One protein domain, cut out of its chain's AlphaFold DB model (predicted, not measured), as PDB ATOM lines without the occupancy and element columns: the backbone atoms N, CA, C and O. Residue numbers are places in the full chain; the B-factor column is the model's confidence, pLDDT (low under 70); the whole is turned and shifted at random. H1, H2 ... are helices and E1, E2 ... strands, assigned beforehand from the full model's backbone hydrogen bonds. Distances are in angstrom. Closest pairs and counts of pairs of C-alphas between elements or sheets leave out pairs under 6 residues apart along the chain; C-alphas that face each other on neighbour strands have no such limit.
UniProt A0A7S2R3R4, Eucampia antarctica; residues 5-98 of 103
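AT A GLANCE: This is residues 5 to 98 of the 103 residues of a protein of Eucampia antarctica (UniProt A0A7S2R3R4). A three-stranded ribbon, E1, E2 and E3, bends into an L: E2 and E3 make the long limb, E1 turns off at one end. The small hairpin E4 and E5 packs near the other end, at E2's last residue, with short H1 beside E4. The 94 printed residues, mostly strand, under half in named elements, run E1 E2 E3 H1 E4 E5, compact, radius of gyration 14.3 A, spans 40 by 31 by 25 A.

IN THESE COORDINATES: Find C-alpha 18 at (237.678, 211.584, 418.197), where E1, residues 18 to 24, begins. E2, residues 33 to 45, 30.2 A, bends by 88 degrees at residue 36; then comes E3, residues 51 to 60, 24.2 A. Look next for H1, residues 72 to 75, E4, residues 84 to 88, and E5, residues 93 to 97, ending at (256.313, 208.178, 394.351).

HOW THE PARTS SIT: E1, E2, E3 form a meander, each the antiparallel neighbour of the one before: find N 18 and O 37 2.8 A apart, N 40 and O 56 2.9 A. In the antiparallel hairpin E4 and E5, N 85 and O 96 are 2.8 A apart. The closest C-alphas of E2 and E5, Ser 45 and Cys 96, are 6.2 A apart. H1 is too short for any O i to N i+4 pair.

THE WHOLE: The farthest C-alphas, Ala 21 and Asn 48, are 42.2 A apart. The printed part has no cut; the link E3 to H1 is long. Of 17 residues under pLDDT 70, look for instance at 45 to 50.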
ATOM      1  N   MET A   5     250.987 208.675 413.289       86.50
ATOM      2  CA  MET A   5     250.800 209.610 414.398       86.50
ATOM      3  C   MET A   5     251.243 211.026 414.026       86.50
ATOM      4  O   MET A   5     252.163 211.219 413.227       86.50
ATOM      5  N   THR A   6     250.577 212.010 414.621       87.12
ATOM      6  CA  THR A   6     250.908 213.432 414.512       87.12
ATOM      7  C   THR A   6     250.713 214.120 415.860       87.12
ATOM      8  O   THR A   6     249.807 213.760 416.614       87.12
ATOM      9  N   GLY A   7     251.556 215.111 416.151       87.38
ATOM     10  CA  GLY A   7     251.364 216.041 417.268       87.38
ATOM     11  C   GLY A   7     250.656 217.333 416.876       87.38
ATOM     12  O   GLY A   7     250.427 218.179 417.733       87.38
ATOM     13  N   ASN A   8     250.283 217.493 415.602       87.31
ATOM     14  CA  ASN A   8     249.540 218.656 415.132       87.31
ATOM     15  C   ASN A   8     248.053 218.309 414.953       87.31
ATOM     16  O   ASN A   8     247.702 217.422 414.176       87.31
ATOM     17  N   MET A   9     247.185 219.022 415.671       86.75
ATOM     18  CA  MET A   9     245.736 218.827 415.615       86.75
ATOM     19  C   MET A   9     245.109 219.365 414.317       86.75
ATOM     20  O   MET A   9     244.092 218.839 413.871       86.75
ATOM     21  N   ASP A  10     245.757 220.324 413.655       88.50
ATOM     22  CA  ASP A  10     245.302 220.904 412.383       88.50
ATOM     23  C   ASP A  10     245.452 219.934 411.198       88.50
ATOM     24  O   ASP A  10     244.933 220.175 410.110       88.50
ATOM     25  N   ASP A  11     246.158 218.814 411.392       85.62
ATOM     26  CA  ASP A  11     246.290 217.769 410.371       85.62
ATOM     27  C   ASP A  11     245.012 216.949 410.183       85.62
ATOM     28  O   ASP A  11     244.856 216.270 409.158       85.62
ATOM     29  N   PHE A  12     244.128 216.949 411.183       89.62
ATOM     30  CA  PHE A  12     242.923 216.136 411.164       89.62
ATOM     31  C   PHE A  12     241.851 216.765 410.285       89.62
ATOM     32  O   PHE A  12     241.537 217.949 410.377       89.62
ATOM     33  N   VAL A  13     241.236 215.927 409.456       90.19
ATOM     34  CA  VAL A  13     240.063 216.322 408.678       90.19
ATOM     35  C   VAL A  13     238.934 216.668 409.662       90.19
ATOM     36  O   VAL A  13     238.708 215.880 410.594       90.19
ATOM     37  N   PRO A  14     238.220 217.799 409.471       88.25
ATOM     38  CA  PRO A  14     237.112 218.195 410.333       88.25
ATOM     39  C   PRO A  14     236.137 217.041 410.574       88.25
ATOM     40  O   PRO A  14     235.912 216.218 409.690       88.25
ATOM     41  N   GLU A  15     235.602 216.953 411.793       88.19
ATOM     42  CA  GLU A  15     234.623 215.935 412.226       88.19
ATOM     43  C   GLU A  15     235.122 214.480 412.269       88.19
ATOM     44  O   GLU A  15     234.445 213.601 412.804       88.19
ATOM     45  N   THR A  16     236.330 214.194 411.778       90.00
ATOM     46  CA  THR A  16     236.903 212.843 411.872       90.00
ATOM     47  C   THR A  16     237.623 212.595 413.194       90.00
ATOM     48  O   THR A  16     237.791 211.439 413.591       90.00
ATOM     49  N   TYR A  17     238.056 213.664 413.869       91.12
ATOM     50  CA  TYR A  17     238.773 213.575 415.132       91.12
ATOM     51  C   TYR A  17     237.854 213.113 416.262       91.12
ATOM     52  O   TYR A  17     236.788 213.674 416.510       91.12
ATOM     53  N   LYS A  18     238.313 212.103 416.993       91.25
ATOM     54  CA  LYS A  18     237.678 211.584 418.197       91.25
ATOM     55  C   LYS A  18     238.717 211.505 419.299       91.25
ATOM     56  O   LYS A  18     239.747 210.845 419.145       91.25
ATOM     57  N   LYS A  19     238.421 212.145 420.427       89.75
ATOM     58  CA  LYS A  19     239.192 211.961 421.655       89.75
ATOM     59  C   LYS A  19     239.016 210.521 422.129       89.75
ATOM     60  O   LYS A  19     237.902 209.997 422.106       89.75
ATOM     61  N   ILE A  20     240.103 209.882 422.540       87.44
ATOM     62  CA  ILE A  20     240.074 208.519 423.078       87.44
ATOM     63  C   ILE A  20     240.597 208.510 424.513       87.44
ATOM     64  O   ILE A  20     241.222 209.470 424.966       87.44
ATOM     65  N   ALA A  21     240.330 207.426 425.242       81.88
ATOM     66  CA  ALA A  21     240.979 207.207 426.529       81.88
ATOM     67  C   ALA A  21     242.502 207.196 426.327       81.88
ATOM     68  O   ALA A  21     242.987 206.582 425.376       81.88
ATOM     69  N   ARG A  22     243.240 207.889 427.204       77.31
ATOM     70  CA  ARG A  22     244.690 208.060 427.070       77.31
ATOM     71  C   ARG A  22     245.370 206.693 427.032       77.31
ATOM     72  O   ARG A  22     245.359 205.971 428.027       77.31
ATOM     73  N   LEU A  23     245.964 206.348 425.892       82.81
ATOM     74  CA  LEU A  23     246.709 205.102 425.715       82.81
ATOM     75  C   LEU A  23     248.202 205.405 425.729       82.81
ATOM     76  O   LEU A  23     248.674 206.261 424.985       82.81
ATOM     77  N   GLN A  24     248.947 204.695 426.572       80.62
ATOM     78  CA  GLN A  24     250.402 204.806 426.626       80.62
ATOM     79  C   GLN A  24     251.036 203.911 425.563       80.62
ATOM     80  O   GLN A  24     250.731 202.718 425.477       80.62
ATOM     81  N   LEU A  25     251.926 204.487 424.758       78.88
ATOM     82  CA  LEU A  25     252.715 203.730 423.795       78.88
ATOM     83  C   LEU A  25     253.833 202.947 424.502       78.88
ATOM     84  O   LEU A  25     254.310 203.314 425.577       78.88
ATOM     85  N   SER A  26     254.254 201.842 423.889       75.88
ATOM     86  CA  SER A  26     255.321 200.964 424.382       75.88
ATOM     87  C   SER A  26     256.427 200.791 423.333       75.88
ATOM     88  O   SER A  26     256.341 201.311 422.218       75.88
ATOM     89  N   GLY A  27     257.509 200.095 423.695       77.56
ATOM     90  CA  GLY A  27     258.664 199.907 422.814       77.56
ATOM     91  C   GLY A  27     259.449 201.204 422.599       77.56
ATOM     92  O   GLY A  27     259.690 201.946 423.549       77.56
ATOM     93  N   ILE A  28     259.834 201.494 421.351       72.00
ATOM     94  CA  ILE A  28     260.634 202.687 421.010       72.00
ATOM     95  C   ILE A  28     259.869 204.007 421.212       72.00
ATOM     96  O   ILE A  28     260.467 205.072 421.259       72.00
ATOM     97  N   CYS A  29     258.542 203.933 421.341       70.56
ATOM     98  CA  CYS A  29     257.655 205.072 421.575       70.56
ATOM     99  C   CYS A  29     257.223 205.190 423.049       70.56
ATOM    100  O   CYS A  29     256.242 205.868 423.349       70.56
ATOM    101  N   LYS A  30     257.901 204.495 423.976       77.62
ATOM    102  CA  LYS A  30     257.565 204.521 425.406       77.62
ATOM    103  C   LYS A  30     257.616 205.951 425.954       77.62
ATOM    104  O   LYS A  30     258.608 206.648 425.772       77.62
ATOM    105  N   GLY A  31     256.562 206.345 426.668       78.75
ATOM    106  CA  GLY A  31     256.419 207.683 427.260       78.75
ATOM    107  C   GLY A  31     255.604 208.664 426.414       78.75
ATOM    108  O   GLY A  31     255.328 209.765 426.879       78.75
ATOM    109  N   LEU A  32     255.187 208.268 425.210       82.75
ATOM    110  CA  LEU A  32     254.252 209.029 424.385       82.75
ATOM    111  C   LEU A  32     252.805 208.599 424.659       82.75
ATOM    112  O   LEU A  32     252.519 207.408 424.832       82.75
ATOM    113  N   SER A  33     251.888 209.568 424.647       86.19
ATOM    114  CA  SER A  33     250.474 209.343 424.943       86.19
ATOM    115  C   SER A  33     249.609 209.554 423.709       86.19
ATOM    116  O   SER A  33     249.644 210.612 423.097       86.19
ATOM    117  N   ILE A  34     248.764 208.581 423.375       88.00
ATOM    118  CA  ILE A  34     247.696 208.803 422.401       88.00
ATOM    119  C   ILE A  34     246.508 209.434 423.120       88.00
ATOM    120  O   ILE A  34     245.964 208.849 424.057       88.00
ATOM    121  N   GLU A  35     246.075 210.594 422.641       90.81
ATOM    122  CA  GLU A  35     244.934 211.340 423.188       90.81
ATOM    123  C   GLU A  35     243.702 211.303 422.277       90.81
ATOM    124  O   GLU A  35     242.572 211.521 422.716       90.81
ATOM    125  N   GLY A  36     243.902 210.989 420.998       90.56
ATOM    126  CA  GLY A  36     242.832 210.952 420.013       90.56
ATOM    127  C   GLY A  36     243.184 210.139 418.778       90.56
ATOM    128  O   GLY A  36     244.305 209.660 418.605       90.56
ATOM    129  N   MET A  37     242.203 209.990 417.900       91.44
ATOM    130  CA  MET A  37     242.377 209.424 416.567       91.44
ATOM    131  C   MET A  37     241.468 210.131 415.568       91.44
ATOM    132  O   MET A  37     240.395 210.599 415.930       91.44
ATOM    133  N   GLY A  38     241.855 210.147 414.300       91.12
ATOM    134  CA  GLY A  38     241.032 210.704 413.232       91.12
ATOM    135  C   GLY A  38     241.604 210.414 411.852       91.12
ATOM    136  O   GLY A  38     242.594 209.689 411.718       91.12
ATOM    137  N   GLY A  39     240.957 210.947 410.821       89.38
ATOM    138  CA  GLY A  39     241.459 210.909 409.453       89.38
ATOM    139  C   GLY A  39     242.404 212.079 409.200       89.38
ATOM    140  O   GLY A  39     242.140 213.189 409.650       89.38
ATOM    141  N   VAL A  40     243.487 211.841 408.466       87.88
ATOM    142  CA  VAL A  40     244.379 212.898 407.966       87.88
ATOM    143  C   VAL A  40     244.555 212.743 406.462       87.88
ATOM    144  O   VAL A  40     244.548 211.622 405.940       87.88
ATOM    145  N   HIS A  41     244.723 213.870 405.775       86.94
ATOM    146  CA  HIS A  41     245.013 213.932 404.344       86.94
ATOM    147  C   HIS A  41     246.416 214.487 404.136       86.94
ATOM    148  O   HIS A  41     246.633 215.699 404.138       86.94
ATOM    149  N   TRP A  42     247.384 213.599 403.946       81.75
ATOM    150  CA  TRP A  42     248.755 214.025 403.710       81.75
ATOM    151  C   TRP A  42     249.043 214.163 402.233       81.75
ATOM    152  O   TRP A  42     248.874 213.227 401.456       81.75
ATOM    153  N   LYS A  43     249.506 215.351 401.862       78.12
ATOM    154  CA  LYS A  43     249.915 215.666 400.503       78.12
ATOM    155  C   LYS A  43     251.406 215.406 400.357       78.12
ATOM    156  O   LYS A  43     252.201 215.882 401.163       78.12
ATOM    157  N   THR A  44     251.774 214.660 399.329       73.00
ATOM    158  CA  THR A  44     253.162 214.468 398.912       73.00
ATOM    159  C   THR A  44     253.321 214.885 397.458       73.00
ATOM    160  O   THR A  44     252.427 214.673 396.638       73.00
ATOM    161  N   SER A  45     254.458 215.500 397.153       68.69
ATOM    162  CA  SER A  45     254.854 215.827 395.789       68.69
ATOM    163  C   SER A  45     255.527 214.617 395.142       68.69
ATOM    164  O   SER A  45     256.496 214.070 395.671       68.69
ATOM    165  N   CYS A  46     255.021 214.219 393.982       66.62
ATOM    166  CA  CYS A  46     255.607 213.195 393.131       66.62
ATOM    167  C   CYS A  46     256.680 213.799 392.212       66.62
ATOM    168  O   CYS A  46     256.718 215.007 391.971       66.62
ATOM    169  N   SER A  47     257.541 212.944 391.658       66.81
ATOM    170  CA  SER A  47     258.636 213.335 390.753       66.81
ATOM    171  C   SER A  47     258.178 214.048 389.472       66.81
ATOM    172  O   SER A  47     258.964 214.751 388.846       66.81
ATOM    173  N   ASN A  48     256.912 213.894 389.090       65.12
ATOM    174  CA  ASN A  48     256.291 214.507 387.916       65.12
ATOM    175  C   ASN A  48     255.500 215.791 388.235       65.12
ATOM    176  O   ASN A  48     254.599 216.157 387.481       65.12
ATOM    177  N   SER A  49     255.779 216.431 389.374       68.06
ATOM    178  CA  SER A  49     255.075 217.624 389.866       68.06
ATOM    179  C   SER A  49     253.589 217.420 390.200       68.06
ATOM    180  O   SER A  49     252.899 218.388 390.519       68.06
ATOM    181  N   GLN A  50     253.074 216.185 390.188       68.19
ATOM    182  CA  GLN A  50     251.737 215.899 390.709       68.19
ATOM    183  C   GLN A  50     251.753 215.855 392.238       68.19
ATOM    184  O   GLN A  50     252.732 215.442 392.858       68.19
ATOM    185  N   THR A  51     250.646 216.269 392.854       72.38
ATOM    186  CA  THR A  51     250.450 216.150 394.302       72.38
ATOM    187  C   THR A  51     249.519 214.985 394.585       72.38
ATOM    188  O   THR A  51     248.370 214.989 394.150       72.38
ATOM    189  N   LEU A  52     249.998 214.007 395.345       72.81
ATOM    190  CA  LEU A  52     249.221 212.849 395.754       72.81
ATOM    191  C   LEU A  52     248.714 213.048 397.181       72.81
ATOM    192  O   LEU A  52     249.476 213.424 398.073       72.81
ATOM    193  N   THR A  53     247.418 212.812 397.387       77.75
ATOM    194  CA  THR A  53     246.780 212.913 398.705       77.75
ATOM    195  C   THR A  53     246.581 211.520 399.283       77.75
ATOM    196  O   THR A  53     245.930 210.674 398.679       77.75
ATOM    197  N   ILE A  54     247.135 211.288 400.466       78.62
ATOM    198  CA  ILE A  54     247.070 210.023 401.191       78.62
ATOM    199  C   ILE A  54     246.069 210.185 402.325       78.62
ATOM    200  O   ILE A  54     246.333 210.910 403.286       78.62
ATOM    201  N   ALA A  55     244.937 209.494 402.215       83.25
ATOM    202  CA  ALA A  55     243.930 209.439 403.263       83.25
ATOM    203  C   ALA A  55     244.188 208.243 404.184       83.25
ATOM    204  O   ALA A  55     244.127 207.087 403.758       83.25
ATOM    205  N   ILE A  56     244.489 208.507 405.454       84.31
ATOM    206  CA  ILE A  56     244.787 207.462 406.442       84.31
ATOM    207  C   ILE A  56     244.218 207.801 407.818       84.31
ATOM    208  O   ILE A  56     243.996 208.961 408.159       84.31
ATOM    209  N   LYS A  57     244.040 206.764 408.642       87.38
ATOM    210  CA  LYS A  57     243.798 206.932 410.077       87.38
ATOM    211  C   LYS A  57     245.107 207.266 410.788       87.38
ATOM    212  O   LYS A  57     246.117 206.590 410.575       87.38
ATOM    213  N   CYS A  58     245.054 208.266 411.654       88.81
ATOM    214  CA  CYS A  58     246.184 208.789 412.406       88.81
ATOM    215  C   CYS A  58     245.823 208.909 413.889       88.81
ATOM    216  O   CYS A  58     244.677 209.210 414.233       88.81
ATOM    217  N   TYR A  59     246.798 208.669 414.758       90.38
ATOM    218  CA  TYR A  59     246.711 208.940 416.186       90.38
ATOM    219  C   TYR A  59     247.203 210.349 416.496       90.38
ATOM    220  O   TYR A  59     248.195 210.811 415.934       90.38
ATOM    221  N   TYR A  60     246.524 211.014 417.422       90.19
ATOM    222  CA  TYR A  60     246.990 212.273 417.981       90.19
ATOM    223  C   TYR A  60     247.861 211.994 419.203       90.19
ATOM    224  O   TYR A  60     247.400 211.375 420.165       90.19
ATOM    225  N   VAL A  61     249.115 212.430 419.125       88.62
ATOM    226  CA  VAL A  61     250.140 212.288 420.163       88.62
ATOM    227  C   VAL A  61     250.788 213.654 420.323       88.62
ATOM    228  O   VAL A  61     251.674 214.001 419.542       88.62
ATOM    229  N   HIS A  62     250.324 214.447 421.288       85.88
ATOM    230  CA  HIS A  62     250.738 215.845 421.450       85.88
ATOM    231  C   HIS A  62     252.260 215.997 421.604       85.88
ATOM    232  O   HIS A  62     252.862 216.944 421.107       85.88
ATOM    233  N   GLU A  63     252.903 215.018 422.237       83.56
ATOM    234  CA  GLU A  63     254.344 215.004 422.469       83.56
ATOM    235  C   GLU A  63     255.161 214.666 421.198       83.56
ATOM    236  O   GLU A  63     256.393 214.757 421.203       83.56
ATOM    237  N   SER A  64     254.508 214.281 420.092       78.88
ATOM    238  CA  SER A  64     255.170 213.916 418.836       78.88
ATOM    239  C   SER A  64     255.607 215.148 418.046       78.88
ATOM    240  O   SER A  64     254.794 215.867 417.468       78.88
ATOM    241  N   ARG A  65     256.924 215.353 417.945       70.69
ATOM    242  CA  ARG A  65     257.523 216.475 417.194       70.69
ATOM    243  C   ARG A  65     257.502 216.295 415.676       70.69
ATOM    244  O   ARG A  65     257.598 217.280 414.953       70.69
ATOM    245  N   ALA A  66     257.375 215.058 415.201       68.12
ATOM    246  CA  ALA A  66     257.338 214.726 413.782       68.12
ATOM    247  C   ALA A  66     256.050 213.971 413.426       68.12
ATOM    248  O   ALA A  66     255.473 213.253 414.248       68.12
ATOM    249  N   ARG A  67     255.612 214.116 412.172       73.44
ATOM    250  CA  ARG A  67     254.556 213.284 411.585       73.44
ATOM    251  C   ARG A  67     255.157 211.939 411.214       73.44
ATOM    252  O   ARG A  67     256.019 211.869 410.340       73.44
ATOM    253  N   LEU A  68     254.698 210.872 411.854       72.31
ATOM    254  CA  LEU A  68     255.135 209.521 411.527       72.31
ATOM    255  C   LEU A  68     254.138 208.899 410.562       72.31
ATOM    256  O   LEU A  68     252.992 208.609 410.917       72.31
ATOM    257  N   LEU A  69     254.596 208.722 409.324       68.00
ATOM    258  CA  LEU A  69     253.814 208.114 408.261       68.00
ATOM    259  C   LEU A  69     253.528 206.632 408.528       68.00
ATOM    260  O   LEU A  69     254.329 205.929 409.146       68.00
ATOM    261  N   VAL A  70     252.383 206.140 408.032       65.81
ATOM    262  CA  VAL A  70     252.141 204.690 407.910       65.81
ATOM    263  C   VAL A  70     253.334 204.063 407.189       65.81
ATOM    264  O   VAL A  70     253.861 204.666 406.256       65.81
ATOM    265  N   SER A  71     253.745 202.860 407.618       69.31
ATOM    266  CA  SER A  71     254.913 202.173 407.057       69.31
ATOM    267  C   SER A  71     254.957 202.286 405.525       69.31
ATOM    268  O   SER A  71     253.969 201.919 404.871       69.31
ATOM    269  N   PRO A  72     256.097 202.704 404.939       68.38
ATOM    270  CA  PRO A  72     256.294 202.716 403.497       68.38
ATOM    271  C   PRO A  72     255.935 201.392 402.852       68.38
ATOM    272  O   PRO A  72     255.452 201.396 401.743       68.38
ATOM    273  N   GLN A  73     256.084 200.259 403.539       68.12
ATOM    274  CA  GLN A  73     255.761 198.939 402.982       68.12
ATOM    275  C   GLN A  73     254.260 198.743 402.704       68.12
ATOM    276  O   GLN A  73     253.880 197.833 401.973       68.12
ATOM    277  N   ARG A  74     253.388 199.557 403.315       70.88
ATOM    278  CA  ARG A  74     251.944 199.561 403.036       70.88
ATOM    279  C   ARG A  74     251.573 200.513 401.904       70.88
ATOM    280  O   ARG A  74     250.572 200.273 401.237       70.88
ATOM    281  N   LEU A  75     252.340 201.588 401.733       73.06
ATOM    282  CA  LEU A  75     252.097 202.621 400.726       73.06
ATOM    283  C   LEU A  75     252.814 202.298 399.413       73.06
ATOM    284  O   LEU A  75     252.246 202.462 398.345       73.06
ATOM    285  N   LEU A  76     254.036 201.788 399.507       74.38
ATOM    286  CA  LEU A  76     254.886 201.323 398.426       74.38
ATOM    287  C   LEU A  76     254.681 199.825 398.243       74.38
ATOM    288  O   LEU A  76     254.809 199.029 399.172       74.38
ATOM    289  N   ASN A  77     254.373 199.434 397.019       74.00
ATOM    290  CA  ASN A  77     254.179 198.055 396.639       74.00
ATOM    291  C   ASN A  77     254.658 197.851 395.203       74.00
ATOM    292  O   ASN A  77     253.929 198.116 394.246       74.00
ATOM    293  N   HIS A  78     255.867 197.307 395.066       73.50
ATOM    294  CA  HIS A  78     256.460 197.009 393.766       73.50
ATOM    295  C   HIS A  78     255.572 196.085 392.915       73.50
ATOM    296  O   HIS A  78     255.464 196.278 391.708       73.50
ATOM    297  N   LYS A  79     254.878 195.113 393.529       75.81
ATOM    298  CA  LYS A  79     253.984 194.191 392.803       75.81
ATOM    299  C   LYS A  79     252.759 194.895 392.216       75.81
ATOM    300  O   LYS A  79     252.220 194.431 391.222       75.81
ATOM    301  N   LYS A  80     252.329 196.006 392.822       70.19
ATOM    302  CA  LYS A  80     251.236 196.858 392.325       70.19
ATOM    303  C   LYS A  80     251.738 198.049 391.499       70.19
ATOM    304  O   LYS A  80     250.955 198.934 391.185       70.19
ATOM    305  N   GLY A  81     253.037 198.110 391.190       69.81
ATOM    306  CA  GLY A  81     253.646 199.234 390.471       69.81
ATOM    307  C   GLY A  81     253.763 200.526 391.288       69.81
ATOM    308  O   GLY A  81     254.128 201.562 390.739       69.81
ATOM    309  N   ILE A  82     253.491 200.478 392.596       74.50
ATOM    310  CA  ILE A  82     253.558 201.632 393.493       74.50
ATOM    311  C   ILE A  82     254.975 201.731 394.048       74.50
ATOM    312  O   ILE A  82     255.285 201.190 395.108       74.50
ATOM    313  N   VAL A  83     255.864 202.362 393.292       78.00
ATOM    314  CA  VAL A  83     257.277 202.512 393.660       78.00
ATOM    315  C   VAL A  83     257.525 203.935 394.139       78.00
ATOM    316  O   VAL A  83     256.923 204.882 393.639       78.00
ATOM    317  N   GLY A  84     258.388 204.087 395.136       77.62
ATOM    318  CA  GLY A  84     258.675 205.368 395.758       77.62
ATOM    319  C   GLY A  84     259.805 205.268 396.771       77.62
ATOM    320  O   GLY A  84     260.361 204.196 397.007       77.62
ATOM    321  N   LYS A  85     260.133 206.402 397.380       79.38
ATOM    322  CA  LYS A  85     261.162 206.526 398.412       79.38
ATOM    323  C   LYS A  85     260.573 207.229 399.628       79.38
ATOM    324  O   LYS A  85     259.803 208.174 399.478       79.38
ATOM    325  N   LEU A  86     260.950 206.768 400.820       76.06
ATOM    326  CA  LEU A  86     260.740 207.471 402.086       76.06
ATOM    327  C   LEU A  86     262.116 207.843 402.647       76.06
ATOM    328  O   LEU A  86     262.988 206.982 402.735       76.06
ATOM    329  N   TRP A  87     262.306 209.100 403.029       76.25
ATOM    330  CA  TRP A  87     263.520 209.591 403.679       76.25
ATOM    331  C   TRP A  87     263.178 210.734 404.633       76.25
ATOM    332  O   TRP A  87     262.155 211.392 404.474       76.25
ATOM    333  N   GLY A  88     264.011 210.991 405.634       71.31
ATOM    334  CA  GLY A  88     263.737 212.046 406.603       71.31
ATOM    335  C   GLY A  88     264.816 212.190 407.662       71.31
ATOM    336  O   GLY A  88     265.792 211.444 407.666       71.31
ATOM    337  N   ASP A  89     264.604 213.156 408.543       75.69
ATOM    338  CA  ASP A  89     265.418 213.467 409.714       75.69
ATOM    339  C   ASP A  89     264.530 213.490 410.980       75.69
ATOM    340  O   ASP A  89     263.357 213.108 410.940       75.69
ATOM    341  N   GLU A  90     265.077 213.924 412.120       68.12
ATOM    342  CA  GLU A  90     264.348 214.009 413.396       68.12
ATOM    343  C   GLU A  90     263.091 214.907 413.347       68.12
ATOM    344  O   GLU A  90     262.203 214.772 414.189       68.12
ATOM    345  N   LYS A  91     263.025 215.852 412.398       67.19
ATOM    346  CA  LYS A  91     261.981 216.884 412.299       67.19
ATOM    347  C   LYS A  91     260.961 216.558 411.222       67.19
ATOM    348  O   LYS A  91     259.790 216.910 411.356       67.19
ATOM    349  N   GLN A  92     261.390 215.922 410.137       67.38
ATOM    350  CA  GLN A  92     260.564 215.735 408.949       67.38
ATOM    351  C   GLN A  92     260.779 214.369 408.307       67.38
ATOM    352  O   GLN A  92     261.898 213.932 408.064       67.38
ATOM    353  N   LEU A  93     259.672 213.743 407.917       69.19
ATOM    354  CA  LEU A  93     259.652 212.591 407.027       69.19
ATOM    355  C   LEU A  93     259.046 213.007 405.690       69.19
ATOM    356  O   LEU A  93     257.988 213.634 405.635       69.19
ATOM    357  N   ARG A  94     259.731 212.657 404.606       72.75
ATOM    358  CA  ARG A  94     259.349 212.928 403.223       72.75
ATOM    359  C   ARG A  94     259.142 211.610 402.496       72.75
ATOM    360  O   ARG A  94     259.927 210.676 402.639       72.75
ATOM    361  N   MET A  95     258.090 211.548 401.694       74.88
ATOM    362  CA  MET A  95     257.822 210.431 400.797       74.88
ATOM    363  C   MET A  95     257.657 210.969 399.383       74.88
ATOM    364  O   MET A  95     257.120 212.062 399.236       74.88
ATOM    365  N   CYS A  96     258.081 210.224 398.368       75.12
ATOM    366  CA  CYS A  96     257.847 210.541 396.959       75.12
ATOM    367  C   CYS A  96     257.576 209.253 396.179       75.12
ATOM    368  O   CYS A  96     258.254 208.250 396.405       75.12
ATOM    369  N   PHE A  97     256.602 209.280 395.269       75.62
ATOM    370  CA  PHE A  97     256.313 208.178 394.351       75.62
ATOM    371  C   PHE A  97     257.042 208.393 393.018       75.62
ATOM    372  O   PHE A  97     257.089 209.508 392.500       75.62
ATOM    373  N   GLU A  98     257.617 207.324 392.462       72.25
ATOM    374  CA  GLU A  98     258.409 207.360 391.224       72.25
ATOM    375  C   GLU A  98     257.552 207.277 389.948       72.25
ATOM    376  O   GLU A  98     258.020 207.676 388.883       72.25
TER     377      GLU A  98